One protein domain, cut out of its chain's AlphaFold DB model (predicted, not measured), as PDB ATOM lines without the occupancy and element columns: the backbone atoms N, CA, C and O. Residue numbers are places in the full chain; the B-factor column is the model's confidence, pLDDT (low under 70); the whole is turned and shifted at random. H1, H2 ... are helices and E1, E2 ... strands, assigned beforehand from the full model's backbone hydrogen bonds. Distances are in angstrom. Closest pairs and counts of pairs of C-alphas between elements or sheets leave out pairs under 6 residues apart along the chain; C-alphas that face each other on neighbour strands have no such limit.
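This is residues 124 to 155, 209 to 235 and 593 to 650 of the 708 residues of an uncharacterized protein of Capsaspora owczarzaki (strain ATCC 30864) (UniProt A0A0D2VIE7). An elongated group of helices has the long helix H2 in its middle, with H1 along one side, H4 along another and the short H3 crossing H2. H5 packs slantwise on H4; a small two-stranded sheet, E1 and E2, lies at one end of the long axis, and the single strand E3 lies towards the other. The 117 printed residues hold five named helices and three named strands, in the order H1 E1 H2 E2 H3 H4 E3 H5; E1 and E2 are antiparallel, and the class is mostly helix. The whole is compact, with a radius of gyration of the C-alphas of 15.3 A, and spans 47 by 26 by 21 A.

The sheet is made of E1, residues 149 to 151, and E2, residues 596 to 598. H1, residues 130 to 147, measures 25.6 A and begins at C-alpha 130 (9.597, 31.807, 31.516). H2, residues 213 to 233, is the longest helix at 30.2 A and begins at C-alpha 213 (10.893, 45.737, 1.858). H3 is residues 599 to 606, 10.6 A, and H4 is residues 608 to 619, 15.0 A. E3, residues 626 to 629, measures 9.6 A. H5, residues 635 to 650, measures 21.7 A and ends at C-alpha 650 (22.064, 51.382, 18.333).

E1 and E2 are antiparallel neighbours, with N 150 and O 597 2.8 A apart, within hydrogen-bond range. H2, the hub, touches H3 about perpendicular at 82 degrees, with closest C-alphas Gly 221 and Gly 605 3.5 A apart. H2 touches H4 at a shallow tilt of 17 degrees, the same way, the closest C-alphas being those of Gln 224 and Thr 608, 6.4 A. H1 and H2 only just touch, with 3 pairs of C-alphas within 8 A, the closest Tyr 133 and Phe 233 at 7.5 A. H4 touches H5 at a steep tilt of 46 degrees, opposite ways, closest at C-alphas Glu 610 and Ser 650, 5.2 A. H1 and H5 are apart. E3 pairs with no named strand. In H1, H2, H3 and H5 every O i to N i+4 pair is within hydrogen-bond range; in H4, 6 of 8 are.

The C-alphas of Val 209 and Gly 633, the farthest apart, are 49.7 A from each other. Residues 156 to 208 and 236 to 592 are not printed; the C-alphas across these cuts are 16.6 A and 29.1 A apart. Of the links that are printed whole, none is long. The mean pLDDT of the printed part is 85.6, and residues 153 to 155, 209 to 210 and 622 to 625 are under 70.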
ATOM      1  N   GLY A 124      25.602  42.057  37.155       81.94
ATOM      2  CA  GLY A 124      24.586  41.097  37.580       81.94
ATOM      3  C   GLY A 124      24.661  39.754  36.864       81.94
ATOM      4  O   GLY A 124      25.047  39.667  35.698       81.94
ATOM      5  N   LEU A 125      24.214  38.695  37.542       82.12
ATOM      6  CA  LEU A 125      23.937  37.413  36.896       82.12
ATOM      7  C   LEU A 125      22.627  37.486  36.104       82.12
ATOM      8  O   LEU A 125      21.642  38.083  36.543       82.12
ATOM      9  N   ARG A 126      22.604  36.827  34.945       81.25
ATOM     10  CA  ARG A 126      21.379  36.647  34.162       81.25
ATOM     11  C   ARG A 126      20.428  35.707  34.896       81.25
ATOM     12  O   ARG A 126      20.850  34.682  35.428       81.25
ATOM     13  N   SER A 127      19.143  36.040  34.882       81.38
ATOM     14  CA  SER A 127      18.083  35.187  35.417       81.38
ATOM     15  C   SER A 127      17.056  34.913  34.327       81.38
ATOM     16  O   SER A 127      16.650  35.828  33.614       81.38
ATOM     17  N   TYR A 128      16.648  33.651  34.197       87.00
ATOM     18  CA  TYR A 128      15.576  33.248  33.294       87.00
ATOM     19  C   TYR A 128      14.323  32.954  34.108       87.00
ATOM     20  O   TYR A 128      14.339  32.110  35.005       87.00
ATOM     21  N   ASN A 129      13.225  33.623  33.777       89.94
ATOM     22  CA  ASN A 129      11.896  33.239  34.224       89.94
ATOM     23  C   ASN A 129      10.985  33.215  32.997       89.94
ATOM     24  O   ASN A 129      10.823  34.234  32.322       89.94
ATOM     25  N   ARG A 130      10.408  32.044  32.713       90.06
ATOM     26  CA  ARG A 130       9.597  31.807  31.516       90.06
ATOM     27  C   ARG A 130       8.381  32.727  31.441       90.06
ATOM     28  O   ARG A 130       8.074  33.231  30.365       90.06
ATOM     29  N   ASP A 131       7.718  32.980  32.565       92.44
ATOM     30  CA  ASP A 131       6.495  33.781  32.598       92.44
ATOM     31  C   ASP A 131       6.815  35.263  32.373       92.44
ATOM     32  O   ASP A 131       6.144  35.937  31.589       92.44
ATOM     33  N   VAL A 132       7.905  35.756  32.975       90.44
ATOM     34  CA  VAL A 132       8.415  37.114  32.720       90.44
ATOM     35  C   VAL A 132       8.809  37.261  31.252       90.44
ATOM     36  O   VAL A 132       8.357  38.196  30.591       90.44
ATOM     37  N   TYR A 133       9.578  36.312  30.718       91.12
ATOM     38  CA  TYR A 133       9.981  36.299  29.314       91.12
ATOM     39  C   TYR A 133       8.763  36.346  28.378       91.12
ATOM     40  O   TYR A 133       8.654  37.243  27.538       91.12
ATOM     41  N   ALA A 134       7.802  35.438  28.570       91.12
ATOM     42  CA  ALA A 134       6.589  35.369  27.765       91.12
ATOM     43  C   ALA A 134       5.751  36.651  27.875       91.12
ATOM     44  O   ALA A 134       5.259  37.150  26.862       91.12
ATOM     45  N   SER A 135       5.631  37.230  29.075       92.81
ATOM     46  CA  SER A 135       4.888  38.478  29.289       92.81
ATOM     47  C   SER A 135       5.484  39.654  28.508       92.81
ATOM     48  O   SER A 135       4.739  40.410  27.885       92.81
ATOM     49  N   ILE A 136       6.818  39.769  28.455       91.94
ATOM     50  CA  ILE A 136       7.519  40.817  27.698       91.94
ATOM     51  C   ILE A 136       7.315  40.622  26.193       91.94
ATOM     52  O   ILE A 136       7.032  41.587  25.481       91.94
ATOM     53  N   VAL A 137       7.411  39.383  25.704       91.81
ATOM     54  CA  VAL A 137       7.191  39.054  24.286       91.81
ATOM     55  C   VAL A 137       5.756  39.379  23.862       91.81
ATOM     56  O   VAL A 137       5.541  40.044  22.846       91.81
ATOM     57  N   VAL A 138       4.764  38.970  24.660       93.06
ATOM     58  CA  VAL A 138       3.346  39.272  24.410       93.06
ATOM     59  C   VAL A 138       3.096  40.778  24.456       93.06
ATOM     60  O   VAL A 138       2.422  41.306  23.573       93.06
ATOM     61  N   LEU A 139       3.676  41.492  25.425       91.44
ATOM     62  CA  LEU A 139       3.558  42.946  25.515       91.44
ATOM     63  C   LEU A 139       4.137  43.638  24.272       91.44
ATOM     64  O   LEU A 139       3.481  44.507  23.701       91.44
ATOM     65  N   ALA A 140       5.322  43.229  23.811       89.00
ATOM     66  CA  ALA A 140       5.940  43.775  22.605       89.00
ATOM     67  C   ALA A 140       5.066  43.549  21.357       89.00
ATOM     68  O   ALA A 140       4.881  44.467  20.553       89.00
ATOM     69  N   LEU A 141       4.476  42.355  21.218       90.81
ATOM     70  CA  LEU A 141       3.524  42.042  20.147       90.81
ATOM     71  C   LEU A 141       2.259  42.900  20.231       90.81
ATOM     72  O   LEU A 141       1.837  43.455  19.218       90.81
ATOM     73  N   LEU A 142       1.667  43.038  21.420       90.38
ATOM     74  CA  LEU A 142       0.461  43.841  21.634       90.38
ATOM     75  C   LEU A 142       0.708  45.314  21.307       90.38
ATOM     76  O   LEU A 142      -0.064  45.905  20.556       90.38
ATOM     77  N   VAL A 143       1.803  45.898  21.796       88.94
ATOM     78  CA  VAL A 143       2.179  47.286  21.483       88.94
ATOM     79  C   VAL A 143       2.387  47.459  19.977       88.94
ATOM     80  O   VAL A 143       1.866  48.405  19.382       88.94
ATOM     81  N   GLY A 144       3.087  46.522  19.330       86.06
ATOM     82  CA  GLY A 144       3.276  46.530  17.880       86.06
ATOM     83  C   GLY A 144       1.950  46.484  17.108       86.06
ATOM     84  O   GLY A 144       1.734  47.291  16.199       86.06
ATOM     85  N   LEU A 145       1.046  45.580  17.489       87.19
ATOM     86  CA  LEU A 145      -0.251  45.383  16.837       87.19
ATOM     87  C   LEU A 145      -1.218  46.552  17.055       87.19
ATOM     88  O   LEU A 145      -1.918  46.941  16.123       87.19
ATOM     89  N   LEU A 146      -1.264  47.113  18.262       86.12
ATOM     90  CA  LEU A 146      -2.220  48.164  18.611       86.12
ATOM     91  C   LEU A 146      -1.797  49.535  18.082       86.12
ATOM     92  O   LEU A 146      -2.640  50.305  17.629       86.12
ATOM     93  N   VAL A 147      -0.499  49.845  18.121       81.31
ATOM     94  CA  VAL A 147      -0.010  51.209  17.868       81.31
ATOM     95  C   VAL A 147       0.560  51.373  16.459       81.31
ATOM     96  O   VAL A 147       0.558  52.475  15.916       81.31
ATOM     97  N   SER A 148       1.068  50.298  15.846       82.50
ATOM     98  CA  SER A 148       1.983  50.425  14.703       82.50
ATOM     99  C   SER A 148       1.571  49.681  13.434       82.50
ATOM    100  O   SER A 148       2.374  49.613  12.506       82.50
ATOM    101  N   VAL A 149       0.360  49.133  13.322       85.81
ATOM    102  CA  VAL A 149      -0.058  48.450  12.082       85.81
ATOM    103  C   VAL A 149      -0.218  49.454  10.938       85.81
ATOM    104  O   VAL A 149      -1.052  50.355  10.979       85.81
ATOM    105  N   LYS A 150       0.572  49.272   9.878       83.56
ATOM    106  CA  LYS A 150       0.595  50.118   8.679       83.56
ATOM    107  C   LYS A 150       0.199  49.323   7.440       83.56
ATOM    108  O   LYS A 150       0.428  48.118   7.355       83.56
ATOM    109  N   VAL A 151      -0.393  50.007   6.459       80.31
ATOM    110  CA  VAL A 151      -0.719  49.444   5.138       80.31
ATOM    111  C   VAL A 151       0.401  49.776   4.151       80.31
ATOM    112  O   VAL A 151       0.826  50.928   4.047       80.31
ATOM    113  N   ILE A 152       0.855  48.773   3.402       70.81
ATOM    114  CA  ILE A 152       1.882  48.905   2.363       70.81
ATOM    115  C   ILE A 152       1.419  49.910   1.303       70.81
ATOM    116  O   ILE A 152       0.331  49.781   0.745       70.81
ATOM    117  N   GLY A 153       2.246  50.925   1.040       60.12
ATOM    118  CA  GLY A 153       1.951  52.001   0.086       60.12
ATOM    119  C   GLY A 153       1.058  53.131   0.620       60.12
ATOM    120  O   GLY A 153       0.962  54.166  -0.035       60.12
ATOM    121  N   GLY A 154       0.454  52.996   1.807       51.56
ATOM    122  CA  GLY A 154      -0.476  53.995   2.353       51.56
ATOM    123  C   GLY A 154       0.193  55.278   2.865       51.56
ATOM    124  O   GLY A 154      -0.339  56.365   2.668       51.56
ATOM    125  N   GLN A 155       1.380  55.183   3.477       45.69
ATOM    126  CA  GLN A 155       2.074  56.363   4.021       45.69
ATOM    127  C   GLN A 155       2.835  57.151   2.946       45.69
ATOM    128  O   GLN A 155       2.648  58.357   2.829       45.69
ATOM    129  N   VAL A 209       3.465  43.057  -3.877       62.06
ATOM    130  CA  VAL A 209       4.581  42.150  -4.166       62.06
ATOM    131  C   VAL A 209       4.796  41.253  -2.946       62.06
ATOM    132  O   VAL A 209       4.761  41.733  -1.812       62.06
ATOM    133  N   ILE A 210       4.988  39.947  -3.164       64.94
ATOM    134  CA  ILE A 210       5.332  39.008  -2.084       64.94
ATOM    135  C   ILE A 210       6.637  39.483  -1.435       64.94
ATOM    136  O   ILE A 210       7.623  39.691  -2.141       64.94
ATOM    137  N   LEU A 211       6.647  39.602  -0.105       70.50
ATOM    138  CA  LEU A 211       7.805  40.029   0.686       70.50
ATOM    139  C   LEU A 211       8.313  41.432   0.292       70.50
ATOM    140  O   LEU A 211       9.434  41.612  -0.180       70.50
ATOM    141  N   ASN A 212       7.465  42.445   0.500       78.88
ATOM    142  CA  ASN A 212       7.870  43.846   0.363       78.88
ATOM    143  C   ASN A 212       9.051  44.175   1.305       78.88
ATOM    144  O   ASN A 212       9.250  43.512   2.327       78.88
ATOM    145  N   ARG A 213       9.808  45.237   1.002       80.50
ATOM    146  CA  ARG A 213      10.893  45.737   1.858       80.50
ATOM    147  C   ARG A 213      10.420  45.951   3.297       80.50
ATOM    148  O   ARG A 213      11.036  45.409   4.203       80.50
ATOM    149  N   ASP A 214       9.288  46.628   3.488       85.19
ATOM    150  CA  ASP A 214       8.744  46.899   4.827       85.19
ATOM    151  C   ASP A 214       8.387  45.613   5.594       85.19
ATOM    152  O   ASP A 214       8.555  45.547   6.805       85.19
ATOM    153  N   GLN A 215       7.936  44.565   4.893       87.12
ATOM    154  CA  GLN A 215       7.645  43.259   5.499       87.12
ATOM    155  C   GLN A 215       8.916  42.474   5.819       87.12
ATOM    156  O   GLN A 215       8.968  41.755   6.811       87.12
ATOM    157  N   SER A 216       9.938  42.595   4.970       89.19
ATOM    158  CA  SER A 216      11.249  42.008   5.241       89.19
ATOM    159  C   SER A 216      11.862  42.648   6.477       89.19
ATOM    160  O   SER A 216      12.404  41.946   7.321       89.19
ATOM    161  N   ASP A 217      11.760  43.971   6.595       90.88
ATOM    162  CA  ASP A 217      12.269  44.699   7.747       90.88
ATOM    163  C   ASP A 217      11.421  44.377   8.992       90.88
ATOM    164  O   ASP A 217      11.988  44.055  10.026       90.88
ATOM    165  N   GLU A 218      10.088  44.293   8.899       92.25
ATOM    166  CA  GLU A 218       9.237  43.794   9.998       92.25
ATOM    167  C   GLU A 218       9.689  42.419  10.504       92.25
ATOM    168  O   GLU A 218       9.863  42.221  11.707       92.25
ATOM    169  N   TRP A 219       9.909  41.476   9.587       93.06
ATOM    170  CA  TRP A 219      10.340  40.128   9.934       93.06
ATOM    171  C   TRP A 219      11.705  40.129  10.624       93.06
ATOM    172  O   TRP A 219      11.860  39.494  11.667       93.06
ATOM    173  N   LYS A 220      12.676  40.888  10.103       93.38
ATOM    174  CA  LYS A 220      13.976  41.053  10.765       93.38
ATOM    175  C   LYS A 220      13.825  41.671  12.150       93.38
ATOM    176  O   LYS A 220      14.438  41.190  13.087       93.38
ATOM    177  N   GLY A 221      13.012  42.711  12.312       92.81
ATOM    178  CA  GLY A 221      12.851  43.357  13.612       92.81
ATOM    179  C   GLY A 221      12.252  42.430  14.658       92.81
ATOM    180  O   GLY A 221      12.730  42.409  15.788       92.81
ATOM    181  N   TRP A 222      11.273  41.609  14.270       92.12
ATOM    182  CA  TRP A 222      10.734  40.572  15.147       92.12
ATOM    183  C   TRP A 222      11.807  39.564  15.575       92.12
ATOM    184  O   TRP A 222      11.982  39.313  16.767       92.12
ATOM    185  N   MET A 223      12.570  39.031  14.614       93.56
ATOM    186  CA  MET A 223      13.670  38.110  14.912       93.56
ATOM    187  C   MET A 223      14.717  38.766  15.820       93.56
ATOM    188  O   MET A 223      15.171  38.146  16.777       93.56
ATOM    189  N   GLN A 224      15.051  40.034  15.577       92.62
ATOM    190  CA  GLN A 224      16.003  40.799  16.378       92.62
ATOM    191  C   GLN A 224      15.535  40.985  17.825       92.62
ATOM    192  O   GLN A 224      16.335  40.817  18.743       92.62
ATOM    193  N   CYS A 225      14.253  41.288  18.054       92.00
ATOM    194  CA  CYS A 225      13.694  41.352  19.405       92.00
ATOM    195  C   CYS A 225      13.854  40.014  20.137       92.00
ATOM    196  O   CYS A 225      14.324  39.990  21.274       92.00
ATOM    197  N   MET A 226      13.522  38.907  19.468       92.06
ATOM    198  CA  MET A 226      13.660  37.568  20.046       92.06
ATOM    199  C   MET A 226      15.122  37.217  20.339       92.06
ATOM    200  O   MET A 226      15.403  36.683  21.409       92.06
ATOM    201  N   PHE A 227      16.062  37.580  19.455       89.06
ATOM    202  CA  PHE A 227      17.500  37.397  19.682       89.06
ATOM    203  C   PHE A 227      17.995  38.124  20.928       89.06
ATOM    204  O   PHE A 227      18.699  37.532  21.743       89.06
ATOM    205  N   VAL A 228      17.633  39.396  21.086       88.56
ATOM    206  CA  VAL A 228      18.090  40.199  22.226       88.56
ATOM    207  C   VAL A 228      17.523  39.646  23.529       88.56
ATOM    208  O   VAL A 228      18.262  39.453  24.492       88.56
ATOM    209  N   LEU A 229      16.225  39.320  23.555       90.19
ATOM    210  CA  LEU A 229      15.582  38.747  24.739       90.19
ATOM    211  C   LEU A 229      16.157  37.368  25.089       90.19
ATOM    212  O   LEU A 229      16.377  37.082  26.265       90.19
ATOM    213  N   TYR A 230      16.427  36.528  24.086       89.19
ATOM    214  CA  TYR A 230      17.063  35.223  24.270       89.19
ATOM    215  C   TYR A 230      18.406  35.344  25.003       89.19
ATOM    216  O   TYR A 230      18.611  34.674  26.018       89.19
ATOM    217  N   HIS A 231      19.297  36.224  24.532       85.06
ATOM    218  CA  HIS A 231      20.624  36.389  25.129       85.06
ATOM    219  C   HIS A 231      20.567  37.061  26.506       85.06
ATOM    220  O   HIS A 231      21.260  36.620  27.429       85.06
ATOM    221  N   PHE A 232      19.705  38.074  26.661       86.44
ATOM    222  CA  PHE A 232      19.548  38.811  27.914       86.44
ATOM    223  C   PHE A 232      19.055  37.907  29.053       86.44
ATOM    224  O   PHE A 232      19.647  37.887  30.129       86.44
ATOM    225  N   PHE A 233      18.005  37.117  28.808       87.12
ATOM    226  CA  PHE A 233      17.419  36.238  29.823       87.12
ATOM    227  C   PHE A 233      18.063  34.845  29.889       87.12
ATOM    228  O   PHE A 233      17.718  34.083  30.783       87.12
ATOM    229  N   LYS A 234      18.985  34.490  28.980       85.38
ATOM    230  CA  LYS A 234      19.571  33.136  28.863       85.38
ATOM    231  C   LYS A 234      18.497  32.045  28.659       85.38
ATOM    232  O   LYS A 234      18.531  30.978  29.270       85.38
ATOM    233  N   ALA A 235      17.529  32.319  27.785       85.69
ATOM    234  CA  ALA A 235      16.365  31.463  27.542       85.69
ATOM    235  C   ALA A 235      16.705  30.237  26.664       85.69
ATOM    236  O   ALA A 235      16.354  30.191  25.488       85.69
ATOM    237  N   LEU A 593      -2.692  40.009   5.606       78.56
ATOM    238  CA  LEU A 593      -1.320  39.699   6.011       78.56
ATOM    239  C   LEU A 593      -0.316  40.186   4.956       78.56
ATOM    240  O   LEU A 593       0.695  40.790   5.296       78.56
ATOM    241  N   ARG A 594      -0.636  40.045   3.665       77.94
ATOM    242  CA  ARG A 594       0.236  40.532   2.588       77.94
ATOM    243  C   ARG A 594       0.288  42.058   2.480       77.94
ATOM    244  O   ARG A 594       1.279  42.583   1.997       77.94
ATOM    245  N   ARG A 595      -0.770  42.773   2.872       76.88
ATOM    246  CA  ARG A 595      -0.897  44.233   2.683       76.88
ATOM    247  C   ARG A 595      -0.548  45.054   3.919       76.88
ATOM    248  O   ARG A 595      -0.414  46.269   3.795       76.88
ATOM    249  N   ARG A 596      -0.444  44.437   5.097       83.81
ATOM    250  CA  ARG A 596      -0.173  45.130   6.364       83.81
ATOM    251  C   ARG A 596       1.112  44.635   7.002       83.81
ATOM    252  O   ARG A 596       1.433  43.457   6.884       83.81
ATOM    253  N   PHE A 597       1.794  45.519   7.712       89.19
ATOM    254  CA  PHE A 597       2.990  45.216   8.494       89.19
ATOM    255  C   PHE A 597       2.971  45.992   9.810       89.19
ATOM    256  O   PHE A 597       2.330  47.040   9.914       89.19
ATOM    257  N   ILE A 598       3.673  45.483  10.814       90.31
ATOM    258  CA  ILE A 598       3.876  46.150  12.095       90.31
ATOM    259  C   ILE A 598       5.063  47.113  11.970       90.31
ATOM    260  O   ILE A 598       6.220  46.712  11.859       90.31
ATOM    261  N   GLY A 599       4.771  48.410  12.005       88.00
ATOM    262  CA  GLY A 599       5.735  49.494  11.839       88.00
ATOM    263  C   GLY A 599       6.823  49.540  12.912       88.00
ATOM    264  O   GLY A 599       7.950  49.894  12.584       88.00
ATOM    265  N   LEU A 600       6.516  49.145  14.153       89.81
ATOM    266  CA  LEU A 600       7.498  49.059  15.239       89.81
ATOM    267  C   LEU A 600       8.598  48.052  14.892       89.81
ATOM    268  O   LEU A 600       9.777  48.394  14.906       89.81
ATOM    269  N   PHE A 601       8.212  46.833  14.508       92.38
ATOM    270  CA  PHE A 601       9.174  45.815  14.099       92.38
ATOM    271  C   PHE A 601       9.855  46.185  12.783       92.38
ATOM    272  O   PHE A 601      11.047  45.958  12.655       92.38
ATOM    273  N   ALA A 602       9.173  46.831  11.832       90.81
ATOM    274  CA  ALA A 602       9.847  47.316  10.623       90.81
ATOM    275  C   ALA A 602      10.937  48.354  10.933       90.81
ATOM    276  O   ALA A 602      12.010  48.325  10.334       90.81
ATOM    277  N   TRP A 603      10.698  49.236  11.907       90.06
ATOM    278  CA  TRP A 603      11.698  50.191  12.369       90.06
ATOM    279  C   TRP A 603      12.889  49.492  13.035       90.06
ATOM    280  O   TRP A 603      14.021  49.719  12.610       90.06
ATOM    281  N   ILE A 604      12.656  48.577  13.986       90.31
ATOM    282  CA  ILE A 604      13.731  47.777  14.612       90.31
ATOM    283  C   ILE A 604      14.514  47.000  13.543       90.31
ATOM    284  O   ILE A 604      15.741  46.987  13.540       90.31
ATOM    285  N   GLY A 605      13.798  46.434  12.573       89.62
ATOM    286  CA  GLY A 605      14.323  45.717  11.417       89.62
ATOM    287  C   GLY A 605      15.283  46.500  10.531       89.62
ATOM    288  O   GLY A 605      16.127  45.911   9.857       89.62
ATOM    289  N   SER A 606      15.171  47.827  10.528       87.69
ATOM    290  CA  SER A 606      16.071  48.693   9.767       87.69
ATOM    291  C   SER A 606      17.435  48.897  10.445       87.69
ATOM    292  O   SER A 606      18.402  49.217   9.756       87.69
ATOM    293  N   VAL A 607      17.524  48.638  11.756       89.75
ATOM    294  CA  VAL A 607      18.680  48.899  12.646       89.75
ATOM    295  C   VAL A 607      19.313  47.579  13.137       89.75
ATOM    296  O   VAL A 607      20.054  47.548  14.117       89.75
ATOM    297  N   THR A 608      19.012  46.447  12.488       89.75
ATOM    298  CA  THR A 608      19.280  45.106  13.049       89.75
ATOM    299  C   THR A 608      20.750  44.822  13.310       89.75
ATOM    300  O   THR A 608      21.083  44.206  14.317       89.75
ATOM    301  N   LEU A 609      21.636  45.262  12.410       87.12
ATOM    302  CA  LEU A 609      23.071  45.008  12.526       87.12
ATOM    303  C   LEU A 609      23.640  45.709  13.760       87.12
ATOM    304  O   LEU A 609      24.361  45.111  14.554       87.12
ATOM    305  N   GLU A 610      23.282  46.978  13.925       92.75
ATOM    306  CA  GLU A 610      23.744  47.818  15.016       92.75
ATOM    307  C   GLU A 610      23.196  47.310  16.354       92.75
ATOM    308  O   GLU A 610      23.965  47.153  17.299       92.75
ATOM    309  N   THR A 611      21.913  46.934  16.408       91.75
ATOM    310  CA  THR A 611      21.320  46.293  17.593       91.75
ATOM    311  C   THR A 611      21.951  44.931  17.903       91.75
ATOM    312  O   THR A 611      22.130  44.591  19.072       91.75
ATOM    313  N   TYR A 612      22.318  44.146  16.887       88.81
ATOM    314  CA  TYR A 612      22.942  42.835  17.080       88.81
ATOM    315  C   TYR A 612      24.343  42.946  17.676       88.81
ATOM    316  O   TYR A 612      24.692  42.148  18.535       88.81
ATOM    317  N   ILE A 613      25.146  43.918  17.247       88.56
ATOM    318  CA  ILE A 613      26.508  44.089  17.770       88.56
ATOM    319  C   ILE A 613      26.456  44.753  19.146       88.56
ATOM    320  O   ILE A 613      27.061  44.267  20.095       88.56
ATOM    321  N   ALA A 614      25.669  45.822  19.289       90.62
ATOM    322  CA  ALA A 614      25.594  46.595  20.523       90.62
ATOM    323  C   ALA A 614      25.084  45.790  21.733       90.62
ATOM    324  O   ALA A 614      25.371  46.160  22.868       90.62
ATOM    325  N   GLN A 615      24.352  44.686  21.536       89.25
ATOM    326  CA  GLN A 615      23.874  43.872  22.662       89.25
ATOM    327  C   GLN A 615      25.038  43.267  23.465       89.25
ATOM    328  O   GLN A 615      24.929  43.146  24.681       89.25
ATOM    329  N   PHE A 616      26.147  42.926  22.798       84.94
ATOM    330  CA  PHE A 616      27.316  42.312  23.430       84.94
ATOM    331  C   PHE A 616      28.175  43.302  24.214       84.94
ATOM    332  O   PHE A 616      28.992  42.846  24.995       84.94
ATOM    333  N   HIS A 617      27.973  44.607  24.002       86.44
ATOM    334  CA  HIS A 617      28.805  45.676  24.572       86.44
ATOM    335  C   HIS A 617      28.033  46.650  25.468       86.44
ATOM    336  O   HIS A 617      28.620  47.503  26.122       86.44
ATOM    337  N   ILE A 618      26.697  46.604  25.437       87.75
ATOM    338  CA  ILE A 618      25.832  47.489  26.232       87.75
ATOM    339  C   ILE A 618      24.935  46.685  27.169       87.75
ATOM    340  O   ILE A 618      24.749  47.065  28.319       87.75
ATOM    341  N   LEU A 619      24.310  45.610  26.676       84.44
ATOM    342  CA  LEU A 619      23.382  44.824  27.495       84.44
ATOM    343  C   LEU A 619      24.114  43.774  28.321       84.44
ATOM    344  O   LEU A 619      23.709  43.493  29.450       84.44
ATOM    345  N   MET A 620      25.154  43.182  27.743       80.19
ATOM    346  CA  MET A 620      25.888  42.079  28.334       80.19
ATOM    347  C   MET A 620      27.379  42.409  28.422       80.19
ATOM    348  O   MET A 620      27.868  43.199  27.629       80.19
ATOM    349  N   GLN A 621      28.064  41.804  29.389       70.12
ATOM    350  CA  GLN A 621      29.505  41.923  29.644       70.12
ATOM    351  C   GLN A 621      30.114  40.529  29.870       70.12
ATOM    352  O   GLN A 621      29.372  39.555  30.066       70.12
ATOM    353  N   TYR A 622      31.450  40.438  29.896       59.09
ATOM    354  CA  TYR A 622      32.215  39.198  30.110       59.09
ATOM    355  C   TYR A 622      31.757  38.066  29.179       59.09
ATOM    356  O   TYR A 622      31.170  37.083  29.640       59.09
ATOM    357  N   ASP A 623      31.937  38.231  27.868       62.22
ATOM    358  CA  ASP A 623      31.514  37.251  26.854       62.22
ATOM    359  C   ASP A 623      30.042  36.836  26.983       62.22
ATOM    360  O   ASP A 623      29.669  35.661  26.974       62.22
ATOM    361  N   ALA A 624      29.183  37.842  27.140       61.72
ATOM    362  CA  ALA A 624      27.746  37.683  27.296       61.72
ATOM    363  C   ALA A 624      27.302  36.896  28.543       61.72
ATOM    364  O   ALA A 624      26.159  36.444  28.599       61.72
ATOM    365  N   THR A 625      28.152  36.717  29.560       64.44
ATOM    366  CA  THR A 625      27.781  35.949  30.760       64.44
ATOM    367  C   THR A 625      26.986  36.764  31.773       64.44
ATOM    368  O   THR A 625      26.114  36.203  32.453       64.44
ATOM    369  N   ARG A 626      27.233  38.076  31.837       79.25
ATOM    370  CA  ARG A 626      26.686  38.981  32.851       79.25
ATOM    371  C   ARG A 626      25.974  40.192  32.242       79.25
ATOM    372  O   ARG A 626      26.138  40.459  31.058       79.25
ATOM    373  N   ILE A 627      25.176  40.900  33.043       85.50
ATOM    374  CA  ILE A 627      24.419  42.102  32.638       85.50
ATOM    375  C   ILE A 627      24.845  43.335  33.435       85.50
ATOM    376  O   ILE A 627      25.216  43.220  34.601       85.50
ATOM    377  N   ILE A 628      24.723  44.512  32.822       85.56
ATOM    378  CA  ILE A 628      25.004  45.797  33.474       85.56
ATOM    379  C   ILE A 628      23.883  46.153  34.459       85.56
ATOM    380  O   ILE A 628      22.699  46.112  34.108       85.56
ATOM    381  N   ILE A 629      24.251  46.542  35.681       86.94
ATOM    382  CA  ILE A 629      23.345  47.063  36.708       86.94
ATOM    383  C   ILE A 629      23.614  48.559  36.894       86.94
ATOM    384  O   ILE A 629      24.600  48.963  37.497       86.94
ATOM    385  N   LEU A 630      22.690  49.386  36.406       88.31
ATOM    386  CA  LEU A 630      22.645  50.826  36.684       88.31
ATOM    387  C   LEU A 630      21.739  51.152  37.879       88.31
ATOM    388  O   LEU A 630      21.937  52.159  38.552       88.31
ATOM    389  N   LEU A 631      20.721  50.319  38.129       88.38
ATOM    390  CA  LEU A 631      19.750  50.492  39.213       88.38
ATOM    391  C   LEU A 631      19.725  49.249  40.118       88.38
ATOM    392  O   LEU A 631      18.988  48.295  39.833       88.38
ATOM    393  N   PRO A 632      20.505  49.242  41.213       86.25
ATOM    394  CA  PRO A 632      20.523  48.139  42.167       86.25
ATOM    395  C   PRO A 632      19.134  47.887  42.777       86.25
ATOM    396  O   PRO A 632      18.398  48.821  43.088       86.25
ATOM    397  N   GLY A 633      18.759  46.617  42.948       85.44
ATOM    398  CA  GLY A 633      17.504  46.208  43.601       85.44
ATOM    399  C   GLY A 633      16.236  46.237  42.731       85.44
ATOM    400  O   GLY A 633      15.233  45.648  43.127       85.44
ATOM    401  N   TYR A 634      16.268  46.832  41.531       89.62
ATOM    402  CA  TYR A 634      15.099  46.942  40.641       89.62
ATOM    403  C   TYR A 634      15.368  46.337  39.248       89.62
ATOM    404  O   TYR A 634      15.582  47.073  38.282       89.62
ATOM    405  N   PRO A 635      15.318  44.999  39.086       85.94
ATOM    406  CA  PRO A 635      15.777  44.325  37.865       85.94
ATOM    407  C   PRO A 635      14.988  44.704  36.600       85.94
ATOM    408  O   PRO A 635      15.582  44.875  35.538       85.94
ATOM    409  N   MET A 636      13.664  44.881  36.693       88.06
ATOM    410  CA  MET A 636      12.835  45.259  35.534       88.06
ATOM    411  C   MET A 636      13.020  46.724  35.129       88.06
ATOM    412  O   MET A 636      13.038  47.037  33.940       88.06
ATOM    413  N   LEU A 637      13.216  47.620  36.101       89.75
ATOM    414  CA  LEU A 637      13.513  49.023  35.817       89.75
ATOM    415  C   LEU A 637      14.915  49.169  35.215       89.75
ATOM    416  O   LEU A 637      15.098  49.919  34.261       89.75
ATOM    417  N   ASN A 638      15.879  48.390  35.715       90.88
ATOM    418  CA  ASN A 638      17.206  48.283  35.125       90.88
ATOM    419  C   ASN A 638      17.131  47.791  33.670       90.88
ATOM    420  O   ASN A 638      17.687  48.429  32.783       90.88
ATOM    421  N   PHE A 639      16.374  46.720  33.403       89.38
ATOM    422  CA  PHE A 639      16.137  46.224  32.043       89.38
ATOM    423  C   PHE A 639      15.552  47.305  31.124       89.38
ATOM    424  O   PHE A 639      16.041  47.494  30.012       89.38
ATOM    425  N   MET A 640      14.550  48.059  31.588       90.44
ATOM    426  CA  MET A 640      13.966  49.151  30.807       90.44
ATOM    427  C   MET A 640      14.957  50.289  30.545       90.44
ATOM    428  O   MET A 640      15.013  50.798  29.424       90.44
ATOM    429  N   LEU A 641      15.743  50.685  31.549       92.88
ATOM    430  CA  LEU A 641      16.700  51.787  31.435       92.88
ATOM    431  C   LEU A 641      17.866  51.421  30.510       92.88
ATOM    432  O   LEU A 641      18.111  52.119  29.526       92.88
ATOM    433  N   VAL A 642      18.547  50.305  30.787       91.56
ATOM    434  CA  VAL A 642      19.669  49.820  29.971       91.56
ATOM    435  C   VAL A 642      19.178  49.478  28.563       91.56
ATOM    436  O   VAL A 642      19.818  49.862  27.587       91.56
ATOM    437  N   GLY A 643      17.997  48.863  28.430       92.38
ATOM    438  CA  GLY A 643      17.354  48.604  27.140       92.38
ATOM    439  C   GLY A 643      17.080  49.878  26.335       92.38
ATOM    440  O   GLY A 643      17.312  49.907  25.126       92.38
ATOM    441  N   SER A 644      16.657  50.960  26.992       92.88
ATOM    442  CA  SER A 644      16.425  52.258  26.342       92.88
ATOM    443  C   SER A 644      17.727  52.911  25.871       92.88
ATOM    444  O   SER A 644      17.791  53.400  24.741       92.88
ATOM    445  N   ILE A 645      18.783  52.867  26.694       93.62
ATOM    446  CA  ILE A 645      20.126  53.346  26.325       93.62
ATOM    447  C   ILE A 645      20.654  52.545  25.131       93.62
ATOM    448  O   ILE A 645      21.089  53.123  24.135       93.62
ATOM    449  N   TYR A 646      20.544  51.219  25.194       94.12
ATOM    450  CA  TYR A 646      20.930  50.297  24.131       94.12
ATOM    451  C   TYR A 646      20.224  50.599  22.801       94.12
ATOM    452  O   TYR A 646      20.891  50.732  21.770       94.12
ATOM    453  N   LEU A 647      18.895  50.753  22.803       93.19
ATOM    454  CA  LEU A 647      18.134  51.062  21.589       93.19
ATOM    455  C   LEU A 647      18.498  52.442  21.031       93.19
ATOM    456  O   LEU A 647      18.679  52.584  19.820       93.19
ATOM    457  N   TYR A 648      18.653  53.447  21.899       95.19
ATOM    458  CA  TYR A 648      19.067  54.786  21.490       95.19
ATOM    459  C   TYR A 648      20.455  54.773  20.837       95.19
ATOM    460  O   TYR A 648      20.609  55.270  19.720       95.19
ATOM    461  N   LEU A 649      21.456  54.170  21.486       95.12
ATOM    462  CA  LEU A 649      22.822  54.106  20.963       95.12
ATOM    463  C   LEU A 649      22.902  53.283  19.670       95.12
ATOM    464  O   LEU A 649      23.559  53.719  18.725       95.12
ATOM    465  N   SER A 650      22.165  52.174  19.570       94.81
ATOM    466  CA  SER A 650      22.064  51.382  18.333       94.81
ATOM    467  C   SER A 650      21.472  52.201  17.182       94.81
ATOM    468  O   SER A 650      22.005  52.214  16.072       94.81
TER     469      SER A 650